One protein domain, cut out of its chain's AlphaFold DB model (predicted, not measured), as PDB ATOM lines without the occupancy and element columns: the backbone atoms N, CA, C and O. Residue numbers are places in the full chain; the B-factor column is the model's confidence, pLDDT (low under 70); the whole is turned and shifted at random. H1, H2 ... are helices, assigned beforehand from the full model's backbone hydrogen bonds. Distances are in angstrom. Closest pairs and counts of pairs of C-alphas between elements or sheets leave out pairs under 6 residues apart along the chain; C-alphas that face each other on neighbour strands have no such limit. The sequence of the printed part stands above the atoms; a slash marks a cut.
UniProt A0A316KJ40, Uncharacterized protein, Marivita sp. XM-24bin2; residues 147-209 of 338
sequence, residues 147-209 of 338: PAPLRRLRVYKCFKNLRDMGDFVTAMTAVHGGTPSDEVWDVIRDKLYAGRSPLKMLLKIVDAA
ATOM      1  N   PRO A 147      70.755 -14.014  50.468       94.25
ATOM      2  CA  PRO A 147      70.515 -12.747  51.155       94.25
ATOM      3  C   PRO A 147      70.809 -12.878  52.650       94.25
ATOM      4  O   PRO A 147      70.503 -13.922  53.230       94.25
ATOM      5  N   ALA A 148      71.375 -11.839  53.273       92.50
ATOM      6  CA  ALA A 148      71.863 -11.893  54.655       92.50
ATOM      7  C   ALA A 148      70.836 -12.476  55.652       92.50
ATOM      8  O   ALA A 148      71.201 -13.410  56.374       92.50
ATOM      9  N   PRO A 149      69.543 -12.087  55.624       94.06
ATOM     10  CA  PRO A 149      68.544 -12.660  56.534       94.06
ATOM     11  C   PRO A 149      68.281 -14.160  56.337       94.06
ATOM     12  O   PRO A 149      67.819 -14.841  57.254       94.06
ATOM     13  N   LEU A 150      68.578 -14.703  55.153       95.12
ATOM     14  CA  LEU A 150      68.390 -16.115  54.817       95.12
ATOM     15  C   LEU A 150      69.635 -16.979  55.053       95.12
ATOM     16  O   LEU A 150      69.520 -18.202  54.946       95.12
ATOM     17  N   ARG A 151      70.796 -16.397  55.391       94.00
ATOM     18  CA  ARG A 151      72.071 -17.112  55.621       94.00
ATOM     19  C   ARG A 151      72.051 -17.926  56.914       94.00
ATOM     20  O   ARG A 151      72.796 -17.649  57.839       94.00
ATOM     21  N   ARG A 152      71.156 -18.905  57.019       92.25
ATOM     22  CA  ARG A 152      70.883 -19.665  58.245       92.25
ATOM     23  C   ARG A 152      70.804 -21.152  57.944       92.25
ATOM     24  O   ARG A 152      70.137 -21.564  56.991       92.25
ATOM     25  N   LEU A 153      71.389 -21.989  58.803       90.69
ATOM     26  CA  LEU A 153      71.367 -23.447  58.611       90.69
ATOM     27  C   LEU A 153      69.946 -24.017  58.642       90.69
ATOM     28  O   LEU A 153      69.616 -24.960  57.920       90.69
ATOM     29  N   ARG A 154      69.077 -23.420  59.460       90.50
ATOM     30  CA  ARG A 154      67.658 -23.776  59.508       90.50
ATOM     31  C   ARG A 154      66.936 -23.481  58.189       90.50
ATOM     32  O   ARG A 154      66.102 -24.287  57.793       90.50
ATOM     33  N   VAL A 155      67.275 -22.378  57.512       92.62
ATOM     34  CA  VAL A 155      66.736 -22.046  56.179       92.62
ATOM     35  C   VAL A 155      67.247 -23.042  55.144       92.62
ATOM     36  O   VAL A 155      66.448 -23.586  54.390       92.62
ATOM     37  N   TYR A 156      68.547 -23.349  55.155       90.88
ATOM     38  CA  TYR A 156      69.145 -24.340  54.255       90.88
ATOM     39  C   TYR A 156      68.400 -25.687  54.291       90.88
ATOM     40  O   TYR A 156      68.060 -26.243  53.248       90.88
ATOM     41  N   LYS A 157      68.033 -26.173  55.486       89.56
ATOM     42  CA  LYS A 157      67.273 -27.428  55.658       89.56
ATOM     43  C   LYS A 157      65.841 -27.398  55.106       89.56
ATOM     44  O   LYS A 157      65.217 -28.454  55.009       89.56
ATOM     45  N   CYS A 158      65.299 -26.234  54.748       92.38
ATOM     46  CA  CYS A 158      63.994 -26.138  54.090       92.38
ATOM     47  C   CYS A 158      64.043 -26.553  52.609       92.38
ATOM     48  O   CYS A 158      62.985 -26.744  52.002       92.38
ATOM     49  N   PHE A 159      65.239 -26.692  52.031       92.81
ATOM     50  CA  PHE A 159      65.451 -27.022  50.625       92.81
ATOM     51  C   PHE A 159      65.977 -28.446  50.463       92.81
ATOM     52  O   PHE A 159      66.684 -28.973  51.319       92.81
ATOM     53  N   LYS A 160      65.620 -29.090  49.346       91.06
ATOM     54  CA  LYS A 160      66.084 -30.454  49.050       91.06
ATOM     55  C   LYS A 160      67.532 -30.477  48.568       91.06
ATOM     56  O   LYS A 160      68.225 -31.464  48.779       91.06
ATOM     57  N   ASN A 161      67.946 -29.430  47.861       90.19
ATOM     58  CA  ASN A 161      69.263 -29.293  47.257       90.19
ATOM     59  C   ASN A 161      69.580 -27.801  47.025       90.19
ATOM     60  O   ASN A 161      68.713 -26.935  47.172       90.19
ATOM     61  N   LEU A 162      70.824 -27.517  46.635       89.12
ATOM     62  CA  LEU A 162      71.325 -26.159  46.399       89.12
ATOM     63  C   LEU A 162      70.656 -25.435  45.227       89.12
ATOM     64  O   LEU A 162      70.473 -24.220  45.292       89.12
ATOM     65  N   ARG A 163      70.268 -26.163  44.176       91.69
ATOM     66  CA  ARG A 163      69.571 -25.584  43.021       91.69
ATOM     67  C   ARG A 163      68.196 -25.063  43.435       91.69
ATOM     68  O   ARG A 163      67.911 -23.903  43.175       91.69
ATOM     69  N   ASP A 164      67.400 -25.859  44.151       93.88
ATOM     70  CA  ASP A 164      66.065 -25.454  44.626       93.88
ATOM     71  C   ASP A 164      66.126 -24.168  45.471       93.88
ATOM     72  O   ASP A 164      65.230 -23.325  45.414       93.88
ATOM     73  N   MET A 165      67.184 -24.021  46.270       94.44
ATOM     74  CA  MET A 165      67.424 -22.842  47.095       94.44
ATOM     75  C   MET A 165      67.750 -21.604  46.246       94.44
ATOM     76  O   MET A 165      67.158 -20.544  46.456       94.44
ATOM     77  N   GLY A 166      68.647 -21.743  45.265       93.88
ATOM     78  CA  GLY A 166      68.983 -20.671  44.324       93.88
ATOM     79  C   GLY A 166      67.798 -20.247  43.453       93.88
ATOM     80  O   GLY A 166      67.535 -19.051  43.310       93.88
ATOM     81  N   ASP A 167      67.028 -21.210  42.942       95.00
ATOM     82  CA  ASP A 167      65.816 -20.965  42.151       95.00
ATOM     83  C   ASP A 167      64.756 -20.230  42.982       95.00
ATOM     84  O   ASP A 167      64.094 -19.314  42.490       95.00
ATOM     85  N   PHE A 168      64.617 -20.576  44.266       96.19
ATOM     86  CA  PHE A 168      63.700 -19.893  45.174       96.19
ATOM     87  C   PHE A 168      64.092 -18.433  45.413       96.19
ATOM     88  O   PHE A 168      63.231 -17.557  45.319       96.19
ATOM     89  N   VAL A 169      65.369 -18.156  45.694       95.62
ATOM     90  CA  VAL A 169      65.863 -16.778  45.860       95.62
ATOM     91  C   VAL A 169      65.661 -15.984  44.571       95.62
ATOM     92  O   VAL A 169      65.135 -14.871  44.615       95.62
ATOM     93  N   THR A 170      65.997 -16.572  43.422       95.69
ATOM     94  CA  THR A 170      65.806 -15.965  42.095       95.69
ATOM     95  C   THR A 170      64.340 -15.621  41.838       95.69
ATOM     96  O   THR A 170      64.020 -14.495  41.457       95.69
ATOM     97  N   ALA A 171      63.426 -16.558  42.102       95.12
ATOM     98  CA  ALA A 171      61.999 -16.340  41.912       95.12
ATOM     99  C   ALA A 171      61.447 -15.257  42.850       95.12
ATOM    100  O   ALA A 171      60.697 -14.396  42.403       95.12
ATOM    101  N   MET A 172      61.831 -15.261  44.130       95.31
ATOM    102  CA  MET A 172      61.388 -14.232  45.081       95.31
ATOM    103  C   MET A 172      61.925 -12.846  44.711       95.31
ATOM    104  O   MET A 172      61.177 -11.876  44.751       95.31
ATOM    105  N   THR A 173      63.175 -12.763  44.260       95.38
ATOM    106  CA  THR A 173      63.779 -11.526  43.737       95.38
ATOM    107  C   THR A 173      62.966 -10.998  42.548       95.38
ATOM    108  O   THR A 173      62.540  -9.846  42.535       95.38
ATOM    109  N   ALA A 174      62.639 -11.863  41.583       93.56
ATOM    110  CA  ALA A 174      61.830 -11.477  40.428       93.56
ATOM    111  C   ALA A 174      60.416 -11.004  40.821       93.56
ATOM    112  O   ALA A 174      59.941  -9.992  40.311       93.56
ATOM    113  N   VAL A 175      59.758 -11.695  41.759       92.19
ATOM    114  CA  VAL A 175      58.411 -11.338  42.250       92.19
ATOM    115  C   VAL A 175      58.390  -9.965  42.921       92.19
ATOM    116  O   VAL A 175      57.389  -9.257  42.836       92.19
ATOM    117  N   HIS A 176      59.485  -9.582  43.568       91.88
ATOM    118  CA  HIS A 176      59.629  -8.293  44.238       91.88
ATOM    119  C   HIS A 176      60.252  -7.203  43.346       91.88
ATOM    120  O   HIS A 176      60.536  -6.115  43.834       91.88
ATOM    121  N   GLY A 177      60.418  -7.458  42.041       91.06
ATOM    122  CA  GLY A 177      60.873  -6.460  41.068       91.06
ATOM    123  C   GLY A 177      62.374  -6.155  41.108       91.06
ATOM    124  O   GLY A 177      62.790  -5.107  40.625       91.06
ATOM    125  N   GLY A 178      63.191  -7.045  41.675       90.94
ATOM    126  CA  GLY A 178      64.628  -6.842  41.850       90.94
ATOM    127  C   GLY A 178      65.079  -7.290  43.234       90.94
ATOM    128  O   GLY A 178      64.466  -8.172  43.828       90.94
ATOM    129  N   THR A 179      66.155  -6.700  43.751       90.38
ATOM    130  CA  THR A 179      66.706  -7.038  45.071       90.38
ATOM    131  C   THR A 179      65.722  -6.669  46.186       90.38
ATOM    132  O   THR A 179      65.522  -5.477  46.430       90.38
ATOM    133  N   PRO A 180      65.110  -7.645  46.884       93.31
ATOM    134  CA  PRO A 180      64.198  -7.343  47.983       93.31
ATOM    135  C   PRO A 180      64.968  -6.759  49.171       93.31
ATOM    136  O   PRO A 180      66.139  -7.094  49.364       93.31
ATOM    137  N   SER A 181      64.305  -5.923  49.973       94.31
ATOM    138  CA  SER A 181      64.891  -5.402  51.211       94.31
ATOM    139  C   SER A 181      65.060  -6.502  52.263       94.31
ATOM    140  O   SER A 181      64.428  -7.564  52.183       94.31
ATOM    141  N   ASP A 182      65.894  -6.248  53.269       94.38
ATOM    142  CA  ASP A 182      66.133  -7.214  54.341       94.38
ATOM    143  C   ASP A 182      64.848  -7.525  55.125       94.38
ATOM    144  O   ASP A 182      64.609  -8.689  55.444       94.38
ATOM    145  N   GLU A 183      63.936  -6.559  55.301       96.38
ATOM    146  CA  GLU A 183      62.642  -6.789  55.962       96.38
ATOM    147  C   GLU A 183      61.760  -7.777  55.183       96.38
ATOM    148  O   GLU A 183      61.032  -8.587  55.765       96.38
ATOM    149  N   VAL A 184      61.821  -7.747  53.848       95.81
ATOM    150  CA  VAL A 184      61.099  -8.715  53.010       95.81
ATOM    151  C   VAL A 184      61.693 -10.109  53.198       95.81
ATOM    152  O   VAL A 184      60.952 -11.090  53.345       95.81
ATOM    153  N   TRP A 185      63.021 -10.209  53.230       96.94
ATOM    154  CA  TRP A 185      63.708 -11.473  53.470       96.94
ATOM    155  C   TRP A 185      63.480 -12.012  54.881       96.94
ATOM    156  O   TRP A 185      63.312 -13.224  55.024       96.94
ATOM    157  N   ASP A 186      63.374 -11.154  55.893       96.31
ATOM    158  CA  ASP A 186      62.986 -11.525  57.257       96.31
ATOM    159  C   ASP A 186      61.593 -12.163  57.279       96.31
ATOM    160  O   ASP A 186      61.413 -13.267  57.797       96.31
ATOM    161  N   VAL A 187      60.608 -11.551  56.617       96.94
ATOM    162  CA  VAL A 187      59.253 -12.121  56.514       96.94
ATOM    163  C   VAL A 187      59.263 -13.473  55.789       96.94
ATOM    164  O   VAL A 187      58.484 -14.380  56.115       96.94
ATOM    165  N   ILE A 188      60.117 -13.637  54.775       96.56
ATOM    166  CA  ILE A 188      60.298 -14.914  54.073       96.56
ATOM    167  C   ILE A 188      60.941 -15.950  55.003       96.56
ATOM    168  O   ILE A 188      60.432 -17.072  55.087       96.56
ATOM    169  N   ARG A 189      61.998 -15.579  55.734       96.31
ATOM    170  CA  ARG A 189      62.660 -16.428  56.734       96.31
ATOM    171  C   ARG A 189      61.659 -16.924  57.765       96.31
ATOM    172  O   ARG A 189      61.593 -18.126  58.011       96.31
ATOM    173  N   ASP A 190      60.844 -16.037  58.321       96.56
ATOM    174  CA  ASP A 190      59.902 -16.380  59.385       96.56
ATOM    175  C   ASP A 190      58.850 -17.390  58.899       96.56
ATOM    176  O   ASP A 190      58.491 -18.336  59.608       96.56
ATOM    177  N   LYS A 191      58.418 -17.282  57.634       96.88
ATOM    178  CA  LYS A 191      57.551 -18.290  56.999       96.88
ATOM    179  C   LYS A 191      58.253 -19.642  56.859       96.88
ATOM    180  O   LYS A 191      57.624 -20.670  57.123       96.88
ATOM    181  N   LEU A 192      59.522 -19.659  56.455       96.62
ATOM    182  CA  LEU A 192      60.317 -20.889  56.360       96.62
ATOM    183  C   LEU A 192      60.513 -21.523  57.743       96.62
ATOM    184  O   LEU A 192      60.336 -22.730  57.907       96.62
ATOM    185  N   TYR A 193      60.774 -20.709  58.765       94.12
ATOM    186  CA  TYR A 193      60.907 -21.156  60.152       94.12
ATOM    187  C   TYR A 193      59.616 -21.752  60.699       94.12
ATOM    188  O   TYR A 193      59.674 -22.766  61.399       94.12
ATOM    189  N   ALA A 194      58.465 -21.203  60.316       95.44
ATOM    190  CA  ALA A 194      57.147 -21.763  60.611       95.44
ATOM    191  C   ALA A 194      56.831 -23.062  59.831       95.44
ATOM    192  O   ALA A 194      55.700 -23.546  59.869       95.44
ATOM    193  N   GLY A 195      57.794 -23.627  59.094       93.81
ATOM    194  CA  GLY A 195      57.645 -24.889  58.368       93.81
ATOM    195  C   GLY A 195      56.894 -24.758  57.044       93.81
ATOM    196  O   GLY A 195      56.440 -25.763  56.486       93.81
ATOM    197  N   ARG A 196      56.727 -23.540  56.510       94.75
ATOM    198  CA  ARG A 196      56.120 -23.384  55.184       94.75
ATOM    199  C   ARG A 196      57.077 -23.896  54.112       94.75
ATOM    200  O   ARG A 196      58.233 -23.510  54.047       94.75
ATOM    201  N   SER A 197      56.556 -24.756  53.239       95.31
ATOM    202  CA  SER A 197      57.311 -25.288  52.104       95.31
ATOM    203  C   SER A 197      57.645 -24.176  51.092       95.31
ATOM    204  O   SER A 197      56.704 -23.513  50.633       95.31
ATOM    205  N   PRO A 198      58.920 -24.029  50.666       96.06
ATOM    206  CA  PRO A 198      59.321 -23.061  49.639       96.06
ATOM    207  C   PRO A 198      58.513 -23.203  48.343       96.06
ATOM    208  O   PRO A 198      57.973 -22.228  47.822       96.06
ATOM    209  N   LEU A 199      58.317 -24.443  47.879       94.31
ATOM    210  CA  LEU A 199      57.509 -24.734  46.695       94.31
ATOM    211  C   LEU A 199      56.059 -24.260  46.859       94.31
ATOM    212  O   LEU A 199      55.505 -23.649  45.950       94.31
ATOM    213  N   LYS A 200      55.431 -24.501  48.019       94.56
ATOM    214  CA  LYS A 200      54.055 -24.033  48.266       94.56
ATOM    215  C   LYS A 200      53.965 -22.505  48.297       94.56
ATOM    216  O   LYS A 200      52.934 -21.964  47.904       94.56
ATOM    217  N   MET A 201      55.011 -21.817  48.757       96.19
ATOM    218  CA  MET A 201      55.073 -20.352  48.722       96.19
ATOM    219  C   MET A 201      55.098 -19.842  47.278       96.19
ATOM    220  O   MET A 201      54.273 -18.997  46.936       96.19
ATOM    221  N   LEU A 202      55.956 -20.411  46.425       94.88
ATOM    222  CA  LEU A 202      56.013 -20.066  45.000       94.88
ATOM    223  C   LEU A 202      54.708 -20.400  44.270       94.88
ATOM    224  O   LEU A 202      54.177 -19.562  43.548       94.88
ATOM    225  N   LEU A 203      54.134 -21.584  44.508       92.50
ATOM    226  CA  LEU A 203      52.857 -21.974  43.904       92.50
ATOM    227  C   LEU A 203      51.726 -21.018  44.280       92.50
ATOM    228  O   LEU A 203      50.908 -20.702  43.427       92.50
ATOM    229  N   LYS A 204      51.695 -20.520  45.522       94.69
ATOM    230  CA  LYS A 204      50.693 -19.533  45.944       94.69
ATOM    231  C   LYS A 204      50.821 -18.220  45.168       94.69
ATOM    232  O   LYS A 204      49.797 -17.622  44.852       94.69
ATOM    233  N   ILE A 205      52.046 -17.782  44.878       93.44
ATOM    234  CA  ILE A 205      52.297 -16.580  44.070       93.44
ATOM    235  C   ILE A 205      51.841 -16.822  42.629       93.44
ATOM    236  O   ILE A 205      51.061 -16.039  42.099       93.44
ATOM    237  N   VAL A 206      52.250 -17.947  42.034       92.19
ATOM    238  CA  VAL A 206      51.850 -18.333  40.671       92.19
ATOM    239  C   VAL A 206      50.330 -18.445  40.544       92.19
ATOM    240  O   VAL A 206      49.760 -17.937  39.590       92.19
ATOM    241  N   ASP A 207      49.657 -19.069  41.509       93.75
ATOM    242  CA  ASP A 207      48.199 -19.231  41.506       93.75
ATOM    243  C   ASP A 207      47.452 -17.893  41.600       93.75
ATOM    244  O   ASP A 207      46.341 -17.776  41.080       93.75
ATOM    245  N   ALA A 208      48.054 -16.900  42.258       94.25
ATOM    246  CA  ALA A 208      47.507 -15.555  42.399       94.25
ATOM    247  C   ALA A 208      47.809 -14.643  41.198       94.25
ATOM    248  O   ALA A 208      47.275 -13.536  41.155       94.25
ATOM    249  N   ALA A 209      48.639 -15.080  40.243       94.00
ATOM    250  CA  ALA A 209      48.978 -14.274  39.080       94.00
ATOM    251  C   ALA A 209      47.711 -13.957  38.258       94.00
ATOM    252  O   ALA A 209      46.981 -14.891  37.884       94.00
TER     253      ALA A 209
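AT A GLANCE: This is residues 147 to 209 of the 338 residues of an uncharacterized protein of Marivita sp. XM-24bin2 (UniProt A0A316KJ40). Helices H2, H3 and H4 have their centres in a triangle; H2, the longest, and H4 run the same way, H3 steeply across H4's direction, with short H1 packing on H3. The 63 residues hold four named helices, H1 to H4 in chain order, class all helix. The whole is compact, radius of gyration of the C-alphas 10.9 A, spans 30 by 22 by 22 A.

HOW THE PARTS SIT: Start at H2, residues 162 to 175: its residues 168 to 172 alone touch H4, residues 198 to 208, at a shallow tilt of 30 degrees; their closest C-alphas, Phe 168 and Pro 198, are 7.0 A apart. H3, residues 182 to 193, is near H2, with 5 pairs of C-alphas within 10 A. With 189 to 193 alone it touches H1, residues 153 to 156; their closest C-alphas, Val 155 and Leu 192, are 6.5 A apart. Every O i to N i+4 pair is within hydrogen-bond range in H2, H3 and H4; H1 is too short for one.

IN THESE COORDINATES: Find C-alpha 162 at (71.325, -26.159, 46.399); H2 runs 20.1 A from there. H3 spans 16.0 A, H4 15.8 A, ending at C-alpha 208 (47.507, -15.555, 42.399).

THE WHOLE: The printed part has no cut and no long link; no printed residue is under 70 in pLDDT.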